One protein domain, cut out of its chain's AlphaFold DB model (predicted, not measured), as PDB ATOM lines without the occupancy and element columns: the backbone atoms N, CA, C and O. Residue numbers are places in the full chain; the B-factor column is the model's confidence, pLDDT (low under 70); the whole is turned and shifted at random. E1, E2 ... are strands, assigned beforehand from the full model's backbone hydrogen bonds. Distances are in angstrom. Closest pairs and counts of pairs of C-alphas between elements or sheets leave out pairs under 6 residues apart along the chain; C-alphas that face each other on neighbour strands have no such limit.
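What this domain is: This is residues 180 to 303 of the 303 residues of an uncharacterized protein of Thermoleophilia bacterium (UniProt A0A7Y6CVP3). What shape do these atoms make? One antiparallel sheet is bent back on itself into two leaves, E4 E3 E2 E1 facing E8 E7 E6 E5 with E9 as the hinge, and is curled like part of a barrel that does not close, its edge strands E4 and E5 being apart. The long strands E7, E8 and E9 each bend sharply, and residues 210 to 215, at the tip of the hairpin E3 and E4, stick out. What is it made of, and how large is it? The 124 printed residues have nine named strands, E1 to E9 along the chain, and no named helix, an all strand class with sheet order E4 E3 E2 E1 E9 E8 E7 E6 E5. The whole is compact, with a radius of gyration of the C-alphas of 14.5 A and spans of 42 by 39 by 29 A.

How they stand to each other: How does the first leaf run? E1, residues 183 to 188, and E2, residues 193 to 198, form a hairpin, with N 186 and O 195 within hydrogen-bond range at 2.9 A. E3, residues 201 to 209, forms a hairpin with E2, N 196 and O 203 at 2.8 A. E4, residues 215 to 224, forms one with E3, N 206 and O 219 at 2.8 A, and completes a meander, each strand the antiparallel neighbour of the one before. What follows? E5, residues 230 to 232, is apart from E4 and forms a hairpin with E6, residues 235 to 239, N 237 and O 230 at 2.8 A. E7, residues 246 to 262, forms a hairpin with E6, N 238 and O 250 at 2.8 A, and another with E8, residues 265 to 282, N 251 and O 275 at 2.8 A. E9, residues 286 to 302, forms a hairpin with E8, N 280 and O 288 at 3.0 A, and ends the second meander, E5 to E9. How do the leaves meet? E9, the hinge of this folded sheet, is antiparallel to E1 at 127 degrees, N 300 and O 185 at 2.8 A. The leaves face each other with 69 pairs of C-alphas within 11 A; the closest C-alphas of E4 and E8 are those of Met 221 and Thr 280, 7.4 A. E7 bends by 93 degrees at residue 249, E8 by 99 at 273 and E9 by 101 at 295.

Where its parts are: Where do the strands begin and end? C-alpha 183 opens E1 at (-36.691, -9.579, -27.887), and C-alpha 302 closes E9 at (-32.941, -11.375, -24.417). Which are long? From first to last C-alpha, E8 measures 34.8 A, E7 33.3 A, E9 32.5 A and E4 28.6 A.

The domain as a whole: How far does it reach? The two C-alphas farthest apart, those of Ala 264 and Gly 284, are 42.5 A apart. Is anything broken or uncertain? The printed part has no cut, and no link is long. Low pLDDT, under 70, falls at residues 180 to 183, 188 to 191, 199, 210 to 214 and 293 to 296.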
ATOM      1  N   ALA A 180     -31.496  -4.368 -30.987       57.28
ATOM      2  CA  ALA A 180     -31.816  -5.418 -31.953       57.28
ATOM      3  C   ALA A 180     -31.824  -6.832 -31.337       57.28
ATOM      4  O   ALA A 180     -32.493  -7.718 -31.868       57.28
ATOM      5  N   TYR A 181     -31.109  -7.037 -30.228       56.22
ATOM      6  CA  TYR A 181     -31.088  -8.286 -29.468       56.22
ATOM      7  C   TYR A 181     -32.198  -8.339 -28.417       56.22
ATOM      8  O   TYR A 181     -32.589  -9.433 -28.021       56.22
ATOM      9  N   VAL A 182     -32.771  -7.196 -28.023       62.59
ATOM     10  CA  VAL A 182     -33.862  -7.148 -27.042       62.59
ATOM     11  C   VAL A 182     -35.158  -7.667 -27.657       62.59
ATOM     12  O   VAL A 182     -35.867  -6.962 -28.378       62.59
ATOM     13  N   THR A 183     -35.480  -8.926 -27.380       69.31
ATOM     14  CA  THR A 183     -36.691  -9.579 -27.887       69.31
ATOM     15  C   THR A 183     -37.352 -10.397 -26.793       69.31
ATOM     16  O   THR A 183     -36.669 -11.016 -25.983       69.31
ATOM     17  N   ALA A 184     -38.685 -10.401 -26.786       71.81
ATOM     18  CA  ALA A 184     -39.486 -11.280 -25.953       71.81
ATOM     19  C   ALA A 184     -40.351 -12.182 -26.846       71.81
ATOM     20  O   ALA A 184     -41.032 -11.733 -27.773       71.81
ATOM     21  N   SER A 185     -40.312 -13.489 -26.614       76.12
ATOM     22  CA  SER A 185     -41.085 -14.444 -27.405       76.12
ATOM     23  C   SER A 185     -41.646 -15.548 -26.537       76.12
ATOM     24  O   SER A 185     -40.916 -16.138 -25.749       76.12
ATOM     25  N   LEU A 186     -42.924 -15.849 -26.726       74.00
ATOM     26  CA  LEU A 186     -43.576 -17.011 -26.154       74.00
ATOM     27  C   LEU A 186     -43.780 -18.051 -27.261       74.00
ATOM     28  O   LEU A 186     -44.511 -17.819 -28.227       74.00
ATOM     29  N   SER A 187     -43.130 -19.203 -27.124       72.69
ATOM     30  CA  SER A 187     -43.405 -20.361 -27.978       72.69
ATOM     31  C   SER A 187     -44.691 -21.036 -27.516       72.69
ATOM     32  O   SER A 187     -44.857 -21.321 -26.330       72.69
ATOM     33  N   LEU A 188     -45.599 -21.265 -28.459       67.06
ATOM     34  CA  LEU A 188     -46.892 -21.904 -28.244       67.06
ATOM     35  C   LEU A 188     -46.797 -23.363 -28.716       67.06
ATOM     36  O   LEU A 188     -45.945 -23.677 -29.547       67.06
ATOM     37  N   GLY A 189     -47.618 -24.253 -28.151       58.78
ATOM     38  CA  GLY A 189     -47.583 -25.698 -28.427       58.78
ATOM     39  C   GLY A 189     -47.807 -26.088 -29.899       58.78
ATOM     40  O   GLY A 189     -47.789 -25.257 -30.805       58.78
ATOM     41  N   GLU A 190     -48.021 -27.379 -30.156       54.84
ATOM     42  CA  GLU A 190     -48.296 -27.878 -31.512       54.84
ATOM     43  C   GLU A 190     -49.738 -27.537 -31.982       54.84
ATOM     44  O   GLU A 190     -50.665 -27.611 -31.171       54.84
ATOM     45  N   PRO A 191     -49.976 -27.191 -33.271       55.53
ATOM     46  CA  PRO A 191     -48.994 -27.068 -34.354       55.53
ATOM     47  C   PRO A 191     -48.023 -25.921 -34.083       55.53
ATOM     48  O   PRO A 191     -48.488 -24.854 -33.692       55.53
ATOM     49  N   ARG A 192     -46.713 -26.134 -34.304       72.88
ATOM     50  CA  ARG A 192     -45.637 -25.188 -33.945       72.88
ATOM     51  C   ARG A 192     -46.009 -23.735 -34.243       72.88
ATOM     52  O   ARG A 192     -45.851 -23.244 -35.369       72.88
ATOM     53  N   ALA A 193     -46.475 -23.049 -33.210       78.50
ATOM     54  CA  ALA A 193     -46.883 -21.664 -33.267       78.50
ATOM     55  C   ALA A 193     -46.034 -20.841 -32.302       78.50
ATOM     56  O   ALA A 193     -45.503 -21.339 -31.314       78.50
ATOM     57  N   SER A 194     -45.888 -19.554 -32.573       81.38
ATOM     58  CA  SER A 194     -45.247 -18.639 -31.637       81.38
ATOM     59  C   SER A 194     -46.014 -17.332 -31.559       81.38
ATOM     60  O   SER A 194     -46.487 -16.807 -32.568       81.38
ATOM     61  N   ALA A 195     -46.135 -16.811 -30.342       82.06
ATOM     62  CA  ALA A 195     -46.536 -15.443 -30.078       82.06
ATOM     63  C   ALA A 195     -45.282 -14.656 -29.704       82.06
ATOM     64  O   ALA A 195     -44.777 -14.734 -28.586       82.06
ATOM     65  N   THR A 196     -44.752 -13.895 -30.652       82.88
ATOM     66  CA  THR A 196     -43.676 -12.947 -30.368       82.88
ATOM     67  C   THR A 196     -44.302 -11.642 -29.919       82.88
ATOM     68  O   THR A 196     -45.087 -11.038 -30.654       82.88
ATOM     69  N   VAL A 197     -43.957 -11.215 -28.710       75.94
ATOM     70  CA  VAL A 197     -44.517 -10.022 -28.093       75.94
ATOM     71  C   VAL A 197     -43.398  -9.016 -27.928       75.94
ATOM     72  O   VAL A 197     -42.360  -9.298 -27.350       75.94
ATOM     73  N   THR A 198     -43.604  -7.820 -28.447       72.94
ATOM     74  CA  THR A 198     -42.736  -6.677 -28.155       72.94
ATOM     75  C   THR A 198     -43.541  -5.665 -27.359       72.94
ATOM     76  O   THR A 198     -44.770  -5.764 -27.312       72.94
ATOM     77  N   ALA A 199     -42.877  -4.650 -26.799       66.12
ATOM     78  CA  ALA A 199     -43.539  -3.601 -26.022       66.12
ATOM     79  C   ALA A 199     -44.768  -2.998 -26.727       66.12
ATOM     80  O   ALA A 199     -45.702  -2.578 -26.063       66.12
ATOM     81  N   ARG A 200     -44.792  -2.964 -28.070       81.69
ATOM     82  CA  ARG A 200     -45.894  -2.368 -28.841       81.69
ATOM     83  C   ARG A 200     -46.435  -3.236 -29.973       81.69
ATOM     84  O   ARG A 200     -47.026  -2.693 -30.910       81.69
ATOM     85  N   ALA A 201     -46.204  -4.548 -29.954       85.69
ATOM     86  CA  ALA A 201     -46.715  -5.421 -31.007       85.69
ATOM     87  C   ALA A 201     -46.877  -6.875 -30.578       85.69
ATOM     88  O   ALA A 201     -46.052  -7.406 -29.838       85.69
ATOM     89  N   LEU A 202     -47.873  -7.532 -31.169       89.44
ATOM     90  CA  LEU A 202     -48.041  -8.979 -31.150       89.44
ATOM     91  C   LEU A 202     -47.827  -9.529 -32.557       89.44
ATOM     92  O   LEU A 202     -48.462  -9.069 -33.507       89.44
ATOM     93  N   THR A 203     -46.973 -10.540 -32.671       90.81
ATOM     94  CA  THR A 203     -46.842 -11.370 -33.867       90.81
ATOM     95  C   THR A 203     -47.270 -12.787 -33.543       90.81
ATOM     96  O   THR A 203     -46.639 -13.434 -32.716       90.81
ATOM     97  N   LEU A 204     -48.303 -13.284 -34.219       92.00
ATOM     98  CA  LEU A 204     -48.683 -14.690 -34.189       92.00
ATOM     99  C   LEU A 204     -48.143 -15.379 -35.441       92.00
ATOM    100  O   LEU A 204     -48.464 -14.970 -36.557       92.00
ATOM    101  N   GLN A 205     -47.322 -16.408 -35.258       91.69
ATOM    102  CA  GLN A 205     -46.698 -17.152 -36.342       91.69
ATOM    103  C   GLN A 205     -47.036 -18.640 -36.256       91.69
ATOM    104  O   GLN A 205     -47.051 -19.201 -35.170       91.69
ATOM    105  N   PHE A 206     -47.261 -19.278 -37.403       90.62
ATOM    106  CA  PHE A 206     -47.460 -20.721 -37.555       90.62
ATOM    107  C   PHE A 206     -46.444 -21.281 -38.542       90.62
ATOM    108  O   PHE A 206     -46.066 -20.589 -39.493       90.62
ATOM    109  N   MET A 207     -46.015 -22.520 -38.322       88.31
ATOM    110  CA  MET A 207     -45.070 -23.215 -39.191       88.31
ATOM    111  C   MET A 207     -45.686 -24.499 -39.746       88.31
ATOM    112  O   MET A 207     -45.913 -25.450 -39.006       88.31
ATOM    113  N   ASP A 208     -45.870 -24.544 -41.063       84.44
ATOM    114  CA  ASP A 208     -46.275 -25.743 -41.791       84.44
ATOM    115  C   ASP A 208     -44.993 -26.426 -42.319       84.44
ATOM    116  O   ASP A 208     -44.357 -25.971 -43.281       84.44
ATOM    117  N   VAL A 209     -44.563 -27.495 -41.635       71.38
ATOM    118  CA  VAL A 209     -43.370 -28.285 -41.990       71.38
ATOM    119  C   VAL A 209     -43.751 -29.354 -43.012       71.38
ATOM    120  O   VAL A 209     -44.629 -30.177 -42.761       71.38
ATOM    121  N   PHE A 210     -43.081 -29.371 -44.164       64.81
ATOM    122  CA  PHE A 210     -43.317 -30.384 -45.193       64.81
ATOM    123  C   PHE A 210     -42.556 -31.683 -44.884       64.81
ATOM    124  O   PHE A 210     -41.495 -31.630 -44.246       64.81
ATOM    125  N   PRO A 211     -43.063 -32.850 -45.336       49.47
ATOM    126  CA  PRO A 211     -42.426 -34.131 -45.063       49.47
ATOM    127  C   PRO A 211     -40.957 -34.090 -45.500       49.47
ATOM    128  O   PRO A 211     -40.642 -33.672 -46.614       49.47
ATOM    129  N   HIS A 212     -40.067 -34.490 -44.588       50.03
ATOM    130  CA  HIS A 212     -38.596 -34.444 -44.674       50.03
ATOM    131  C   HIS A 212     -37.898 -33.113 -44.335       50.03
ATOM    132  O   HIS A 212     -36.683 -33.034 -44.503       50.03
ATOM    133  N   GLY A 213     -38.600 -32.084 -43.843       52.97
ATOM    134  CA  GLY A 213     -37.964 -30.907 -43.220       52.97
ATOM    135  C   GLY A 213     -37.138 -30.018 -44.161       52.97
ATOM    136  O   GLY A 213     -36.345 -29.206 -43.698       52.97
ATOM    137  N   ARG A 214     -37.301 -30.164 -45.481       69.62
ATOM    138  CA  ARG A 214     -36.455 -29.493 -46.490       69.62
ATOM    139  C   ARG A 214     -36.858 -28.044 -46.762       69.62
ATOM    140  O   ARG A 214     -36.018 -27.223 -47.119       69.62
ATOM    141  N   PHE A 215     -38.141 -27.733 -46.605       78.31
ATOM    142  CA  PHE A 215     -38.642 -26.365 -46.618       78.31
ATOM    143  C   PHE A 215     -39.863 -26.219 -45.711       78.31
ATOM    144  O   PHE A 215     -40.589 -27.179 -45.439       78.31
ATOM    145  N   THR A 216     -40.086 -24.998 -45.246       86.19
ATOM    146  CA  THR A 216     -41.128 -24.652 -44.284       86.19
ATOM    147  C   THR A 216     -41.880 -23.431 -44.776       86.19
ATOM    148  O   THR A 216     -41.274 -22.448 -45.217       86.19
ATOM    149  N   TRP A 217     -43.207 -23.494 -44.691       88.94
ATOM    150  CA  TRP A 217     -44.047 -22.316 -44.824       88.94
ATOM    151  C   TRP A 217     -44.296 -21.721 -43.445       88.94
ATOM    152  O   TRP A 217     -44.825 -22.369 -42.551       88.94
ATOM    153  N   TYR A 218     -43.909 -20.465 -43.289       91.69
ATOM    154  CA  TYR A 218     -44.200 -19.651 -42.125       91.69
ATOM    155  C   TYR A 218     -45.366 -18.731 -42.457       91.69
ATOM    156  O   TYR A 218     -45.366 -18.067 -43.496       91.69
ATOM    157  N   HIS A 219     -46.337 -18.644 -41.564       94.88
ATOM    158  CA  HIS A 219     -47.486 -17.756 -41.694       94.88
ATOM    159  C   HIS A 219     -47.503 -16.828 -40.493       94.88
ATOM    160  O   HIS A 219     -47.670 -17.295 -39.376       94.88
ATOM    161  N   GLY A 220     -47.262 -15.539 -40.711       95.06
ATOM    162  CA  GLY A 220     -47.130 -14.549 -39.649       95.06
ATOM    163  C   GLY A 220     -48.176 -13.453 -39.771       95.06
ATOM    164  O   GLY A 220     -48.356 -12.888 -40.846       95.06
ATOM    165  N   MET A 221     -48.832 -13.134 -38.663       96.19
ATOM    166  CA  MET A 221     -49.726 -11.993 -38.517       96.19
ATOM    167  C   MET A 221     -49.153 -11.083 -37.439       96.19
ATOM    168  O   MET A 221     -48.959 -11.531 -36.316       96.19
ATOM    169  N   THR A 222     -48.877  -9.826 -37.765       94.50
ATOM    170  CA  THR A 222     -48.351  -8.824 -36.832       94.50
ATOM    171  C   THR A 222     -49.347  -7.688 -36.680       94.50
ATOM    172  O   THR A 222     -49.848  -7.169 -37.678       94.50
ATOM    173  N   TYR A 223     -49.592  -7.257 -35.446       94.00
ATOM    174  CA  TYR A 223     -50.356  -6.051 -35.149       94.00
ATOM    175  C   TYR A 223     -49.615  -5.184 -34.134       94.00
ATOM    176  O   TYR A 223     -49.114  -5.688 -33.131       94.00
ATOM    177  N   ARG A 224     -49.521  -3.883 -34.420       91.94
ATOM    178  CA  ARG A 224     -48.675  -2.916 -33.710       91.94
ATOM    179  C   ARG A 224     -49.488  -1.780 -33.082       91.94
ATOM    180  O   ARG A 224     -50.650  -1.539 -33.424       91.94
ATOM    181  N   GLY A 225     -48.833  -1.026 -32.204       85.75
ATOM    182  CA  GLY A 225     -49.368   0.180 -31.570       85.75
ATOM    183  C   GLY A 225     -50.286  -0.112 -30.386       85.75
ATOM    184  O   GLY A 225     -51.262   0.609 -30.197       85.75
ATOM    185  N   TYR A 226     -50.031  -1.199 -29.659       84.38
ATOM    186  CA  TYR A 226     -50.721  -1.526 -28.413       84.38
ATOM    187  C   TYR A 226     -49.818  -2.362 -27.504       84.38
ATOM    188  O   TYR A 226     -48.927  -3.055 -28.005       84.38
ATOM    189  N   ASP A 227     -50.084  -2.324 -26.202       84.19
ATOM    190  CA  ASP A 227     -49.344  -3.105 -25.215       84.19
ATOM    191  C   ASP A 227     -49.814  -4.561 -25.268       84.19
ATOM    192  O   ASP A 227     -50.867  -4.940 -24.754       84.19
ATOM    193  N   ALA A 228     -49.046  -5.371 -25.992       81.50
ATOM    194  CA  ALA A 228     -49.362  -6.770 -26.242       81.50
ATOM    195  C   ALA A 228     -48.973  -7.698 -25.081       81.50
ATOM    196  O   ALA A 228     -49.375  -8.858 -25.080       81.50
ATOM    197  N   LEU A 229     -48.214  -7.193 -24.106       85.06
ATOM    198  CA  LEU A 229     -47.871  -7.882 -22.868       85.06
ATOM    199  C   LEU A 229     -48.474  -7.110 -21.695       85.06
ATOM    200  O   LEU A 229     -48.153  -5.940 -21.504       85.06
ATOM    201  N   VAL A 230     -49.323  -7.765 -20.907       86.69
ATOM    202  CA  VAL A 230     -49.910  -7.190 -19.692       86.69
ATOM    203  C   VAL A 230     -49.467  -8.016 -18.490       86.69
ATOM    204  O   VAL A 230     -49.757  -9.212 -18.412       86.69
ATOM    205  N   GLY A 231     -48.779  -7.366 -17.553       85.56
ATOM    206  CA  GLY A 231     -48.118  -8.005 -16.414       85.56
ATOM    207  C   GLY A 231     -46.625  -8.239 -16.656       85.56
ATOM    208  O   GLY A 231     -46.041  -7.721 -17.607       85.56
ATOM    209  N   SER A 232     -46.006  -9.021 -15.777       84.44
ATOM    210  CA  SER A 232     -44.580  -9.354 -15.805       84.44
ATOM    211  C   SER A 232     -44.365 -10.760 -15.262       84.44
ATOM    212  O   SER A 232     -45.228 -11.303 -14.579       84.44
ATOM    213  N   LEU A 233     -43.199 -11.359 -15.509       81.50
ATOM    214  CA  LEU A 233     -42.855 -12.618 -14.846       81.50
ATOM    215  C   LEU A 233     -43.046 -12.514 -13.311       81.50
ATOM    216  O   LEU A 233     -42.797 -11.447 -12.745       81.50
ATOM    217  N   PRO A 234     -43.508 -13.592 -12.645       84.81
ATOM    218  CA  PRO A 234     -43.731 -14.931 -13.194       84.81
ATOM    219  C   PRO A 234     -45.049 -15.098 -13.970       84.81
ATOM    220  O   PRO A 234     -45.226 -16.146 -14.578       84.81
ATOM    221  N   SER A 235     -45.954 -14.113 -14.013       87.12
ATOM    222  CA  SER A 235     -47.255 -14.266 -14.679       87.12
ATOM    223  C   SER A 235     -47.659 -13.079 -15.552       87.12
ATOM    224  O   SER A 235     -47.810 -11.958 -15.067       87.12
ATOM    225  N   PHE A 236     -47.959 -13.334 -16.821       86.81
ATOM    226  CA  PHE A 236     -48.445 -12.305 -17.740       86.81
ATOM    227  C   PHE A 236     -49.586 -12.808 -18.623       86.81
ATOM    228  O   PHE A 236     -49.837 -14.010 -18.744       86.81
ATOM    229  N   SER A 237     -50.250 -11.868 -19.290       88.19
ATOM    230  CA  SER A 237     -51.250 -12.132 -20.321       88.19
ATOM    231  C   SER A 237     -50.917 -11.422 -21.632       88.19
ATOM    232  O   SER A 237     -50.215 -10.411 -21.661       88.19
ATOM    233  N   ILE A 238     -51.418 -11.985 -22.727       86.25
ATOM    234  CA  ILE A 238     -51.281 -11.493 -24.095       86.25
ATOM    235  C   ILE A 238     -52.695 -11.328 -24.656       86.25
ATOM    236  O   ILE A 238     -53.246 -12.276 -25.231       86.25
ATOM    237  N   PRO A 239     -53.337 -10.166 -24.460       87.38
ATOM    238  CA  PRO A 239     -54.625  -9.897 -25.073       87.38
ATOM    239  C   PRO A 239     -54.459  -9.577 -26.565       87.38
ATOM    240  O   PRO A 239     -53.528  -8.887 -26.994       87.38
ATOM    241  N   ALA A 240     -55.402 -10.037 -27.383       85.44
ATOM    242  CA  ALA A 240     -55.587  -9.463 -28.705       85.44
ATOM    243  C   ALA A 240     -56.162  -8.041 -28.590       85.44
ATOM    244  O   ALA A 240     -57.149  -7.820 -27.888       85.44
ATOM    245  N   ALA A 241     -55.585  -7.079 -29.313       87.06
ATOM    246  CA  ALA A 241     -56.145  -5.730 -29.376       87.06
ATOM    247  C   ALA A 241     -57.497  -5.695 -30.104       87.06
ATOM    248  O   ALA A 241     -57.704  -6.395 -31.099       87.06
ATOM    249  N   THR A 242     -58.378  -4.785 -29.691       84.62
ATOM    250  CA  THR A 242     -59.603  -4.471 -30.437       84.62
ATOM    251  C   THR A 242     -59.263  -4.032 -31.865       84.62
ATOM    252  O   THR A 242     -58.385  -3.198 -32.086       84.62
ATOM    253  N   GLY A 243     -59.939  -4.625 -32.855       84.19
ATOM    254  CA  GLY A 243     -59.678  -4.379 -34.280       84.19
ATOM    255  C   GLY A 243     -58.449  -5.104 -34.851       84.19
ATOM    256  O   GLY A 243     -58.203  -5.012 -36.052       84.19
ATOM    257  N   SER A 244     -57.698  -5.851 -34.031       89.50
ATOM    258  CA  SER A 244     -56.642  -6.742 -34.516       89.50
ATOM    259  C   SER A 244     -57.237  -7.921 -35.304       89.50
ATOM    260  O   SER A 244     -58.298  -8.440 -34.945       89.50
ATOM    261  N   PRO A 245     -56.561  -8.408 -36.360       91.12
ATOM    262  CA  PRO A 245     -56.909  -9.678 -37.002       91.12
ATOM    263  C   PRO A 245     -56.494 -10.901 -36.172       91.12
ATOM    264  O   PRO A 245     -56.830 -12.031 -36.534       91.12
ATOM    265  N   ILE A 246     -55.736 -10.698 -35.093       92.88
ATOM    266  CA  ILE A 246     -55.504 -11.708 -34.063       92.88
ATOM    267  C   ILE A 246     -56.641 -11.576 -33.051       92.88
ATOM    268  O   ILE A 246     -57.001 -10.463 -32.683       92.88
ATOM    269  N   ARG A 247     -57.219 -12.695 -32.621       92.75
ATOM    270  CA  ARG A 247     -58.339 -12.767 -31.676       92.75
ATOM    271  C   ARG A 247     -58.009 -13.702 -30.521       92.75
ATOM    272  O   ARG A 247     -57.215 -14.624 -30.691       92.75
ATOM    273  N   GLY A 248     -58.692 -13.500 -29.398       90.88
ATOM    274  CA  GLY A 248     -58.533 -14.300 -28.187       90.88
ATOM    275  C   GLY A 248     -57.459 -13.747 -27.256       90.88
ATOM    276  O   GLY A 248     -57.114 -12.565 -27.311       90.88
ATOM    277  N   SER A 249     -56.957 -14.602 -26.380       89.50
ATOM    278  CA  SER A 249     -55.951 -14.243 -25.391       89.50
ATOM    279  C   SER A 249     -55.169 -15.469 -24.948       89.50
ATOM    280  O   SER A 249     -55.614 -16.611 -25.082       89.50
ATOM    281  N   ALA A 250     -53.989 -15.208 -24.409       87.94
ATOM    282  CA  ALA A 250     -53.140 -16.200 -23.777       87.94
ATOM    283  C   ALA A 250     -52.665 -15.683 -22.422       87.94
ATOM    284  O   ALA A 250     -52.518 -14.476 -22.240       87.94
ATOM    285  N   SER A 251     -52.372 -16.581 -21.493       88.44
ATOM    286  CA  SER A 251     -51.624 -16.265 -20.280       88.44
ATOM    287  C   SER A 251     -50.512 -17.273 -20.061       88.44
ATOM    288  O   SER A 251     -50.619 -18.429 -20.470       88.44
ATOM    289  N   PHE A 252     -49.464 -16.828 -19.388       87.75
ATOM    290  CA  PHE A 252     -48.308 -17.636 -19.046       87.75
ATOM    291  C   PHE A 252     -48.021 -17.514 -17.555       87.75
ATOM    292  O   PHE A 252     -48.051 -16.408 -17.017       87.75
ATOM    293  N   ALA A 253     -47.726 -18.640 -16.918       90.38
ATOM    294  CA  ALA A 253     -47.263 -18.731 -15.543       90.38
ATOM    295  C   ALA A 253     -45.935 -19.496 -15.517       90.38
ATOM    296  O   ALA A 253     -45.896 -20.713 -15.707       90.38
ATOM    297  N   GLY A 254     -44.845 -18.764 -15.312       88.81
ATOM    298  CA  GLY A 254     -43.491 -19.285 -15.215       88.81
ATOM    299  C   GLY A 254     -43.285 -20.120 -13.957       88.81
ATOM    300  O   GLY A 254     -43.775 -19.784 -12.882       88.81
ATOM    301  N   VAL A 255     -42.531 -21.203 -14.109       87.50
ATOM    302  CA  VAL A 255     -42.180 -22.147 -13.039       87.50
ATOM    303  C   VAL A 255     -40.683 -22.097 -12.757       87.50
ATOM    304  O   VAL A 255     -40.269 -22.014 -11.607       87.50
ATOM    305  N   ARG A 256     -39.858 -22.130 -13.809       88.81
ATOM    306  CA  ARG A 256     -38.393 -22.094 -13.699       88.81
ATOM    307  C   ARG A 256     -37.791 -21.217 -14.781       88.81
ATOM    308  O   ARG A 256     -38.277 -21.226 -15.909       88.81
ATOM    309  N   SER A 257     -36.705 -20.532 -14.457       91.38
ATOM    310  CA  SER A 257     -35.932 -19.745 -15.416       91.38
ATOM    311  C   SER A 257     -34.517 -20.291 -15.524       91.38
ATOM    312  O   SER A 257     -33.966 -20.796 -14.548       91.38
ATOM    313  N   ALA A 258     -33.944 -20.188 -16.714       91.38
ATOM    314  CA  ALA A 258     -32.542 -20.463 -16.962       91.38
ATOM    315  C   ALA A 258     -31.971 -19.365 -17.855       91.38
ATOM    316  O   ALA A 258     -32.582 -19.015 -18.867       91.38
ATOM    317  N   ASP A 259     -30.795 -18.870 -17.497       92.31
ATOM    318  CA  ASP A 259     -30.089 -17.872 -18.287       92.31
ATOM    319  C   ASP A 259     -29.066 -18.544 -19.196       92.31
ATOM    320  O   ASP A 259     -28.383 -19.498 -18.826       92.31
ATOM    321  N   THR A 260     -28.960 -18.037 -20.417       88.38
ATOM    322  CA  THR A 260     -27.882 -18.367 -21.346       88.38
ATOM    323  C   THR A 260     -27.177 -17.077 -21.722       88.38
ATOM    324  O   THR A 260     -27.813 -16.143 -22.208       88.38
ATOM    325  N   MET A 261     -25.868 -17.023 -21.493       87.00
ATOM    326  CA  MET A 261     -25.046 -15.863 -21.826       87.00
ATOM    327  C   MET A 261     -24.362 -16.064 -23.175       87.00
ATOM    328  O   MET A 261     -23.823 -17.135 -23.457       87.00
ATOM    329  N   TYR A 262     -24.356 -15.018 -23.994       81.62
ATOM    330  CA  TYR A 262     -23.568 -14.947 -25.217       81.62
ATOM    331  C   TYR A 262     -22.963 -13.547 -25.329       81.62
ATOM    332  O   TYR A 262     -23.626 -12.591 -25.732       81.62
ATOM    333  N   GLY A 263     -21.700 -13.421 -24.915       86.12
ATOM    334  CA  GLY A 263     -21.056 -12.119 -24.751       86.12
ATOM    335  C   GLY A 263     -21.739 -11.267 -23.692       86.12
ATOM    336  O   GLY A 263     -22.046 -11.754 -22.608       86.12
ATOM    337  N   ALA A 264     -21.991 -10.005 -24.026       83.88
ATOM    338  CA  ALA A 264     -22.706  -9.051 -23.188       83.88
ATOM    339  C   ALA A 264     -24.228  -9.276 -23.146       83.88
ATOM    340  O   ALA A 264     -24.908  -8.585 -22.395       83.88
ATOM    341  N   CYS A 265     -24.769 -10.197 -23.954       85.44
ATOM    342  CA  CYS A 265     -26.204 -10.470 -24.019       85.44
ATOM    343  C   CYS A 265     -26.578 -11.652 -23.116       85.44
ATOM    344  O   CYS A 265     -25.944 -12.714 -23.167       85.44
ATOM    345  N   VAL A 266     -27.663 -11.509 -22.360       88.56
ATOM    346  CA  VAL A 266     -28.260 -12.565 -21.536       88.56
ATOM    347  C   VAL A 266     -29.625 -12.920 -22.105       88.56
ATOM    348  O   VAL A 266     -30.475 -12.058 -22.299       88.56
ATOM    349  N   THR A 267     -29.855 -14.202 -22.377       88.25
ATOM    350  CA  THR A 267     -31.185 -14.720 -22.712       88.25
ATOM    351  C   THR A 267     -31.742 -15.515 -21.545       88.25
ATOM    352  O   THR A 267     -31.277 -16.621 -21.277       88.25
ATOM    353  N   THR A 268     -32.776 -14.986 -20.903       89.19
ATOM    354  CA  THR A 268     -33.551 -15.683 -19.879       89.19
ATOM    355  C   THR A 268     -34.651 -16.494 -20.549       89.19
ATOM    356  O   THR A 268     -35.530 -15.955 -21.221       89.19
ATOM    357  N   SER A 269     -34.608 -17.812 -20.377       88.94
ATOM    358  CA  SER A 269     -35.668 -18.733 -20.787       88.94
ATOM    359  C   SER A 269     -36.475 -19.151 -19.566       88.94
ATOM    360  O   SER A 269     -35.988 -19.912 -18.731       88.94
ATOM    361  N   THR A 270     -37.713 -18.681 -19.468       87.25
ATOM    362  CA  THR A 270     -38.671 -19.099 -18.446       87.25
ATOM    363  C   THR A 270     -39.584 -20.182 -19.001       87.25
ATOM    364  O   THR A 270     -40.305 -19.975 -19.976       87.25
ATOM    365  N   PHE A 271     -39.567 -21.343 -18.359       87.06
ATOM    366  CA  PHE A 271     -40.434 -22.480 -18.641       87.06
ATOM    367  C   PHE A 271     -41.621 -22.456 -17.689       87.06
ATOM    368  O   PHE A 271     -41.449 -22.191 -16.496       87.06
ATOM    369  N   GLY A 272     -42.810 -22.760 -18.190       86.81
ATOM    370  CA  GLY A 272     -43.999 -22.816 -17.359       86.81
ATOM    371  C   GLY A 272     -45.262 -23.152 -18.129       86.81
ATOM    372  O   GLY A 272     -45.225 -23.590 -19.277       86.81
ATOM    373  N   ASN A 273     -46.393 -22.920 -17.478       87.75
ATOM    374  CA  ASN A 273     -47.698 -23.271 -18.009       87.75
ATOM    375  C   ASN A 273     -48.224 -22.132 -18.875       87.75
ATOM    376  O   ASN A 273     -48.304 -20.986 -18.424       87.75
ATOM    377  N   ALA A 274     -48.614 -22.447 -20.105       84.69
ATOM    378  CA  ALA A 274     -49.309 -21.511 -20.973       84.69
ATOM    379  C   ALA A 274     -50.745 -21.987 -21.191       84.69
ATOM    380  O   ALA A 274     -50.975 -23.154 -21.511       84.69
ATOM    381  N   GLN A 275     -51.701 -21.070 -21.053       87.62
ATOM    382  CA  GLN A 275     -53.121 -21.351 -21.256       87.62
ATOM    383  C   GLN A 275     -53.789 -20.296 -22.141       87.62
ATOM    384  O   GLN A 275     -53.388 -19.131 -22.147       87.62
ATOM    385  N   GLY A 276     -54.826 -20.699 -22.870       87.69
ATOM    386  CA  GLY A 276     -55.645 -19.807 -23.687       87.69
ATOM    387  C   GLY A 276     -55.636 -20.162 -25.169       87.69
ATOM    388  O   GLY A 276     -55.250 -21.252 -25.588       87.69
ATOM    389  N   THR A 277     -56.130 -19.250 -25.996       88.31
ATOM    390  CA  THR A 277     -56.249 -19.467 -27.438       88.31
ATOM    391  C   THR A 277     -56.067 -18.159 -28.186       88.31
ATOM    392  O   THR A 277     -56.775 -17.183 -27.940       88.31
ATOM    393  N   LEU A 278     -55.161 -18.171 -29.163       89.44
ATOM    394  CA  LEU A 278     -54.979 -17.090 -30.122       89.44
ATOM    395  C   LEU A 278     -55.347 -17.585 -31.517       89.44
ATOM    396  O   LEU A 278     -54.874 -18.620 -31.978       89.44
ATOM    397  N   THR A 279     -56.210 -16.845 -32.202       91.88
ATOM    398  CA  THR A 279     -56.717 -17.208 -33.531       91.88
ATOM    399  C   THR A 279     -56.447 -16.092 -34.520       91.88
ATOM    400  O   THR A 279     -56.588 -14.917 -34.192       91.88
ATOM    401  N   THR A 280     -56.110 -16.441 -35.756       94.88
ATOM    402  CA  THR A 280     -56.072 -15.480 -36.859       94.88
ATOM    403  C   THR A 280     -56.483 -16.140 -38.171       94.88
ATOM    404  O   THR A 280     -56.454 -17.364 -38.295       94.88
ATOM    405  N   THR A 281     -56.882 -15.335 -39.153       95.00
ATOM    406  CA  THR A 281     -57.268 -15.819 -40.481       95.00
ATOM    407  C   THR A 281     -56.336 -15.242 -41.528       95.00
ATOM    408  O   THR A 281     -56.269 -14.030 -41.721       95.00
ATOM    409  N   PHE A 282     -55.646 -16.144 -42.214       95.25
ATOM    410  CA  PHE A 282     -54.692 -15.834 -43.257       95.25
ATOM    411  C   PHE A 282     -55.355 -15.840 -44.633       95.25
ATOM    412  O   PHE A 282     -56.062 -16.785 -45.003       95.25
ATOM    413  N   ALA A 283     -55.094 -14.815 -45.434       93.56
ATOM    414  CA  ALA A 283     -55.535 -14.765 -46.817       93.56
ATOM    415  C   ALA A 283     -54.881 -15.908 -47.611       93.56
ATOM    416  O   ALA A 283     -53.667 -16.063 -47.656       93.56
ATOM    417  N   GLY A 284     -55.708 -16.749 -48.231       90.56
ATOM    418  CA  GLY A 284     -55.257 -17.906 -49.008       90.56
ATOM    419  C   GLY A 284     -54.912 -19.167 -48.212       90.56
ATOM    420  O   GLY A 284     -54.959 -20.237 -48.809       90.56
ATOM    421  N   TRP A 285     -54.641 -19.076 -46.905       91.12
ATOM    422  CA  TRP A 285     -54.327 -20.233 -46.040       91.12
ATOM    423  C   TRP A 285     -55.388 -20.536 -44.973       91.12
ATOM    424  O   TRP A 285     -55.346 -21.594 -44.342       91.12
ATOM    425  N   GLY A 286     -56.374 -19.650 -44.818       92.19
ATOM    426  CA  GLY A 286     -57.521 -19.849 -43.943       92.19
ATOM    427  C   GLY A 286     -57.220 -19.569 -42.475       92.19
ATOM    428  O   GLY A 286     -56.215 -18.953 -42.115       92.19
ATOM    429  N   THR A 287     -58.139 -19.988 -41.612       93.25
ATOM    430  CA  THR A 287     -58.028 -19.776 -40.167       93.25
ATOM    431  C   THR A 287     -56.990 -20.711 -39.553       93.25
ATOM    432  O   THR A 287     -56.912 -21.893 -39.889       93.25
ATOM    433  N   ARG A 288     -56.190 -20.166 -38.637       90.12
ATOM    434  CA  ARG A 288     -55.231 -20.890 -37.805       90.12
ATOM    435  C   ARG A 288     -55.483 -20.544 -36.342       90.12
ATOM    436  O   ARG A 288     -55.774 -19.396 -36.004       90.12
ATOM    437  N   ILE A 289     -55.385 -21.559 -35.494       86.88
ATOM    438  CA  ILE A 289     -55.681 -21.481 -34.066       86.88
ATOM    439  C   ILE A 289     -54.455 -22.014 -33.330       86.88
ATOM    440  O   ILE A 289     -54.081 -23.166 -33.525       86.88
ATOM    441  N   ALA A 290     -53.837 -21.176 -32.504       82.75
ATOM    442  CA  ALA A 290     -52.824 -21.582 -31.542       82.75
ATOM    443  C   ALA A 290     -53.527 -21.816 -30.204       82.75
ATOM    444  O   ALA A 290     -53.973 -20.861 -29.561       82.75
ATOM    445  N   ARG A 291     -53.670 -23.087 -29.819       80.38
ATOM    446  CA  ARG A 291     -54.183 -23.472 -28.501       80.38
ATOM    447  C   ARG A 291     -53.017 -23.650 -27.544       80.38
ATOM    448  O   ARG A 291     -52.009 -24.259 -27.889       80.38
ATOM    449  N   LEU A 292     -53.167 -23.082 -26.360       72.06
ATOM    450  CA  LEU A 292     -52.219 -23.192 -25.268       72.06
ATOM    451  C   LEU A 292     -52.879 -24.045 -24.206       72.06
ATOM    452  O   LEU A 292     -53.789 -23.597 -23.516       72.06
ATOM    453  N   GLU A 293     -52.452 -25.293 -24.156       67.62
ATOM    454  CA  GLU A 293     -52.881 -26.289 -23.179       67.62
ATOM    455  C   GLU A 293     -51.645 -27.107 -22.791       67.62
ATOM    456  O   GLU A 293     -51.640 -28.332 -22.857       67.62
ATOM    457  N   THR A 294     -50.528 -26.423 -22.518       64.56
ATOM    458  CA  THR A 294     -49.235 -27.090 -22.338       64.56
ATOM    459  C   THR A 294     -48.565 -26.682 -21.035       64.56
ATOM    460  O   THR A 294     -48.549 -25.510 -20.650       64.56
ATOM    461  N   SER A 295     -47.964 -27.673 -20.377       62.50
ATOM    462  CA  SER A 295     -47.084 -27.489 -19.218       62.50
ATOM    463  C   SER A 295     -45.677 -27.003 -19.586       62.50
ATOM    464  O   SER A 295     -44.883 -26.688 -18.702       62.50
ATOM    465  N   ASP A 296     -45.376 -26.926 -20.888       60.94
ATOM    466  CA  ASP A 296     -44.024 -26.720 -21.425       60.94
ATOM    467  C   ASP A 296     -43.905 -25.440 -22.274       60.94
ATOM    468  O   ASP A 296     -43.107 -25.361 -23.210       60.94
ATOM    469  N   GLY A 297     -44.719 -24.421 -21.983       74.31
ATOM    470  CA  GLY A 297     -44.563 -23.103 -22.594       74.31
ATOM    471  C   GLY A 297     -43.180 -22.523 -22.281       74.31
ATOM    472  O   GLY A 297     -42.686 -22.643 -21.159       74.31
ATOM    473  N   VAL A 298     -42.553 -21.878 -23.267       81.31
ATOM    474  CA  VAL A 298     -41.246 -21.227 -23.088       81.31
ATOM    475  C   VAL A 298     -41.354 -19.760 -23.462       81.31
ATOM    476  O   VAL A 298     -41.539 -19.425 -24.634       81.31
ATOM    477  N   PHE A 299     -41.210 -18.892 -22.463       81.38
ATOM    478  CA  PHE A 299     -40.997 -17.466 -22.648       81.38
ATOM    479  C   PHE A 299     -39.494 -17.190 -22.677       81.38
ATOM    480  O   PHE A 299     -38.770 -17.592 -21.771       81.38
ATOM    481  N   ARG A 300     -39.012 -16.529 -23.724       82.31
ATOM    482  CA  ARG A 300     -37.614 -16.116 -23.859       82.31
ATOM    483  C   ARG A 300     -37.543 -14.611 -23.896       82.31
ATOM    484  O   ARG A 300     -38.270 -14.010 -24.683       82.31
ATOM    485  N   GLU A 301     -36.654 -14.044 -23.100       83.81
ATOM    486  CA  GLU A 301     -36.317 -12.632 -23.120       83.81
ATOM    487  C   GLU A 301     -34.806 -12.481 -23.258       83.81
ATOM    488  O   GLU A 301     -34.055 -13.068 -22.484       83.81
ATOM    489  N   THR A 302     -34.359 -11.708 -24.240       81.19
ATOM    490  CA  THR A 302     -32.941 -11.375 -24.417       81.19
ATOM    491  C   THR A 302     -32.713  -9.919 -24.014       81.19
ATOM    492  O   THR A 302     -33.519  -9.059 -24.373       81.19
ATOM    493  N   ARG A 303     -31.658  -9.652 -23.239       80.31
ATOM    494  CA  ARG A 303     -31.273  -8.338 -22.703       80.31
ATOM    495  C   ARG A 303     -29.772  -8.140 -22.723       80.31
ATOM    496  O   ARG A 303     -29.037  -9.146 -22.819       80.31
TER     497      ARG A 303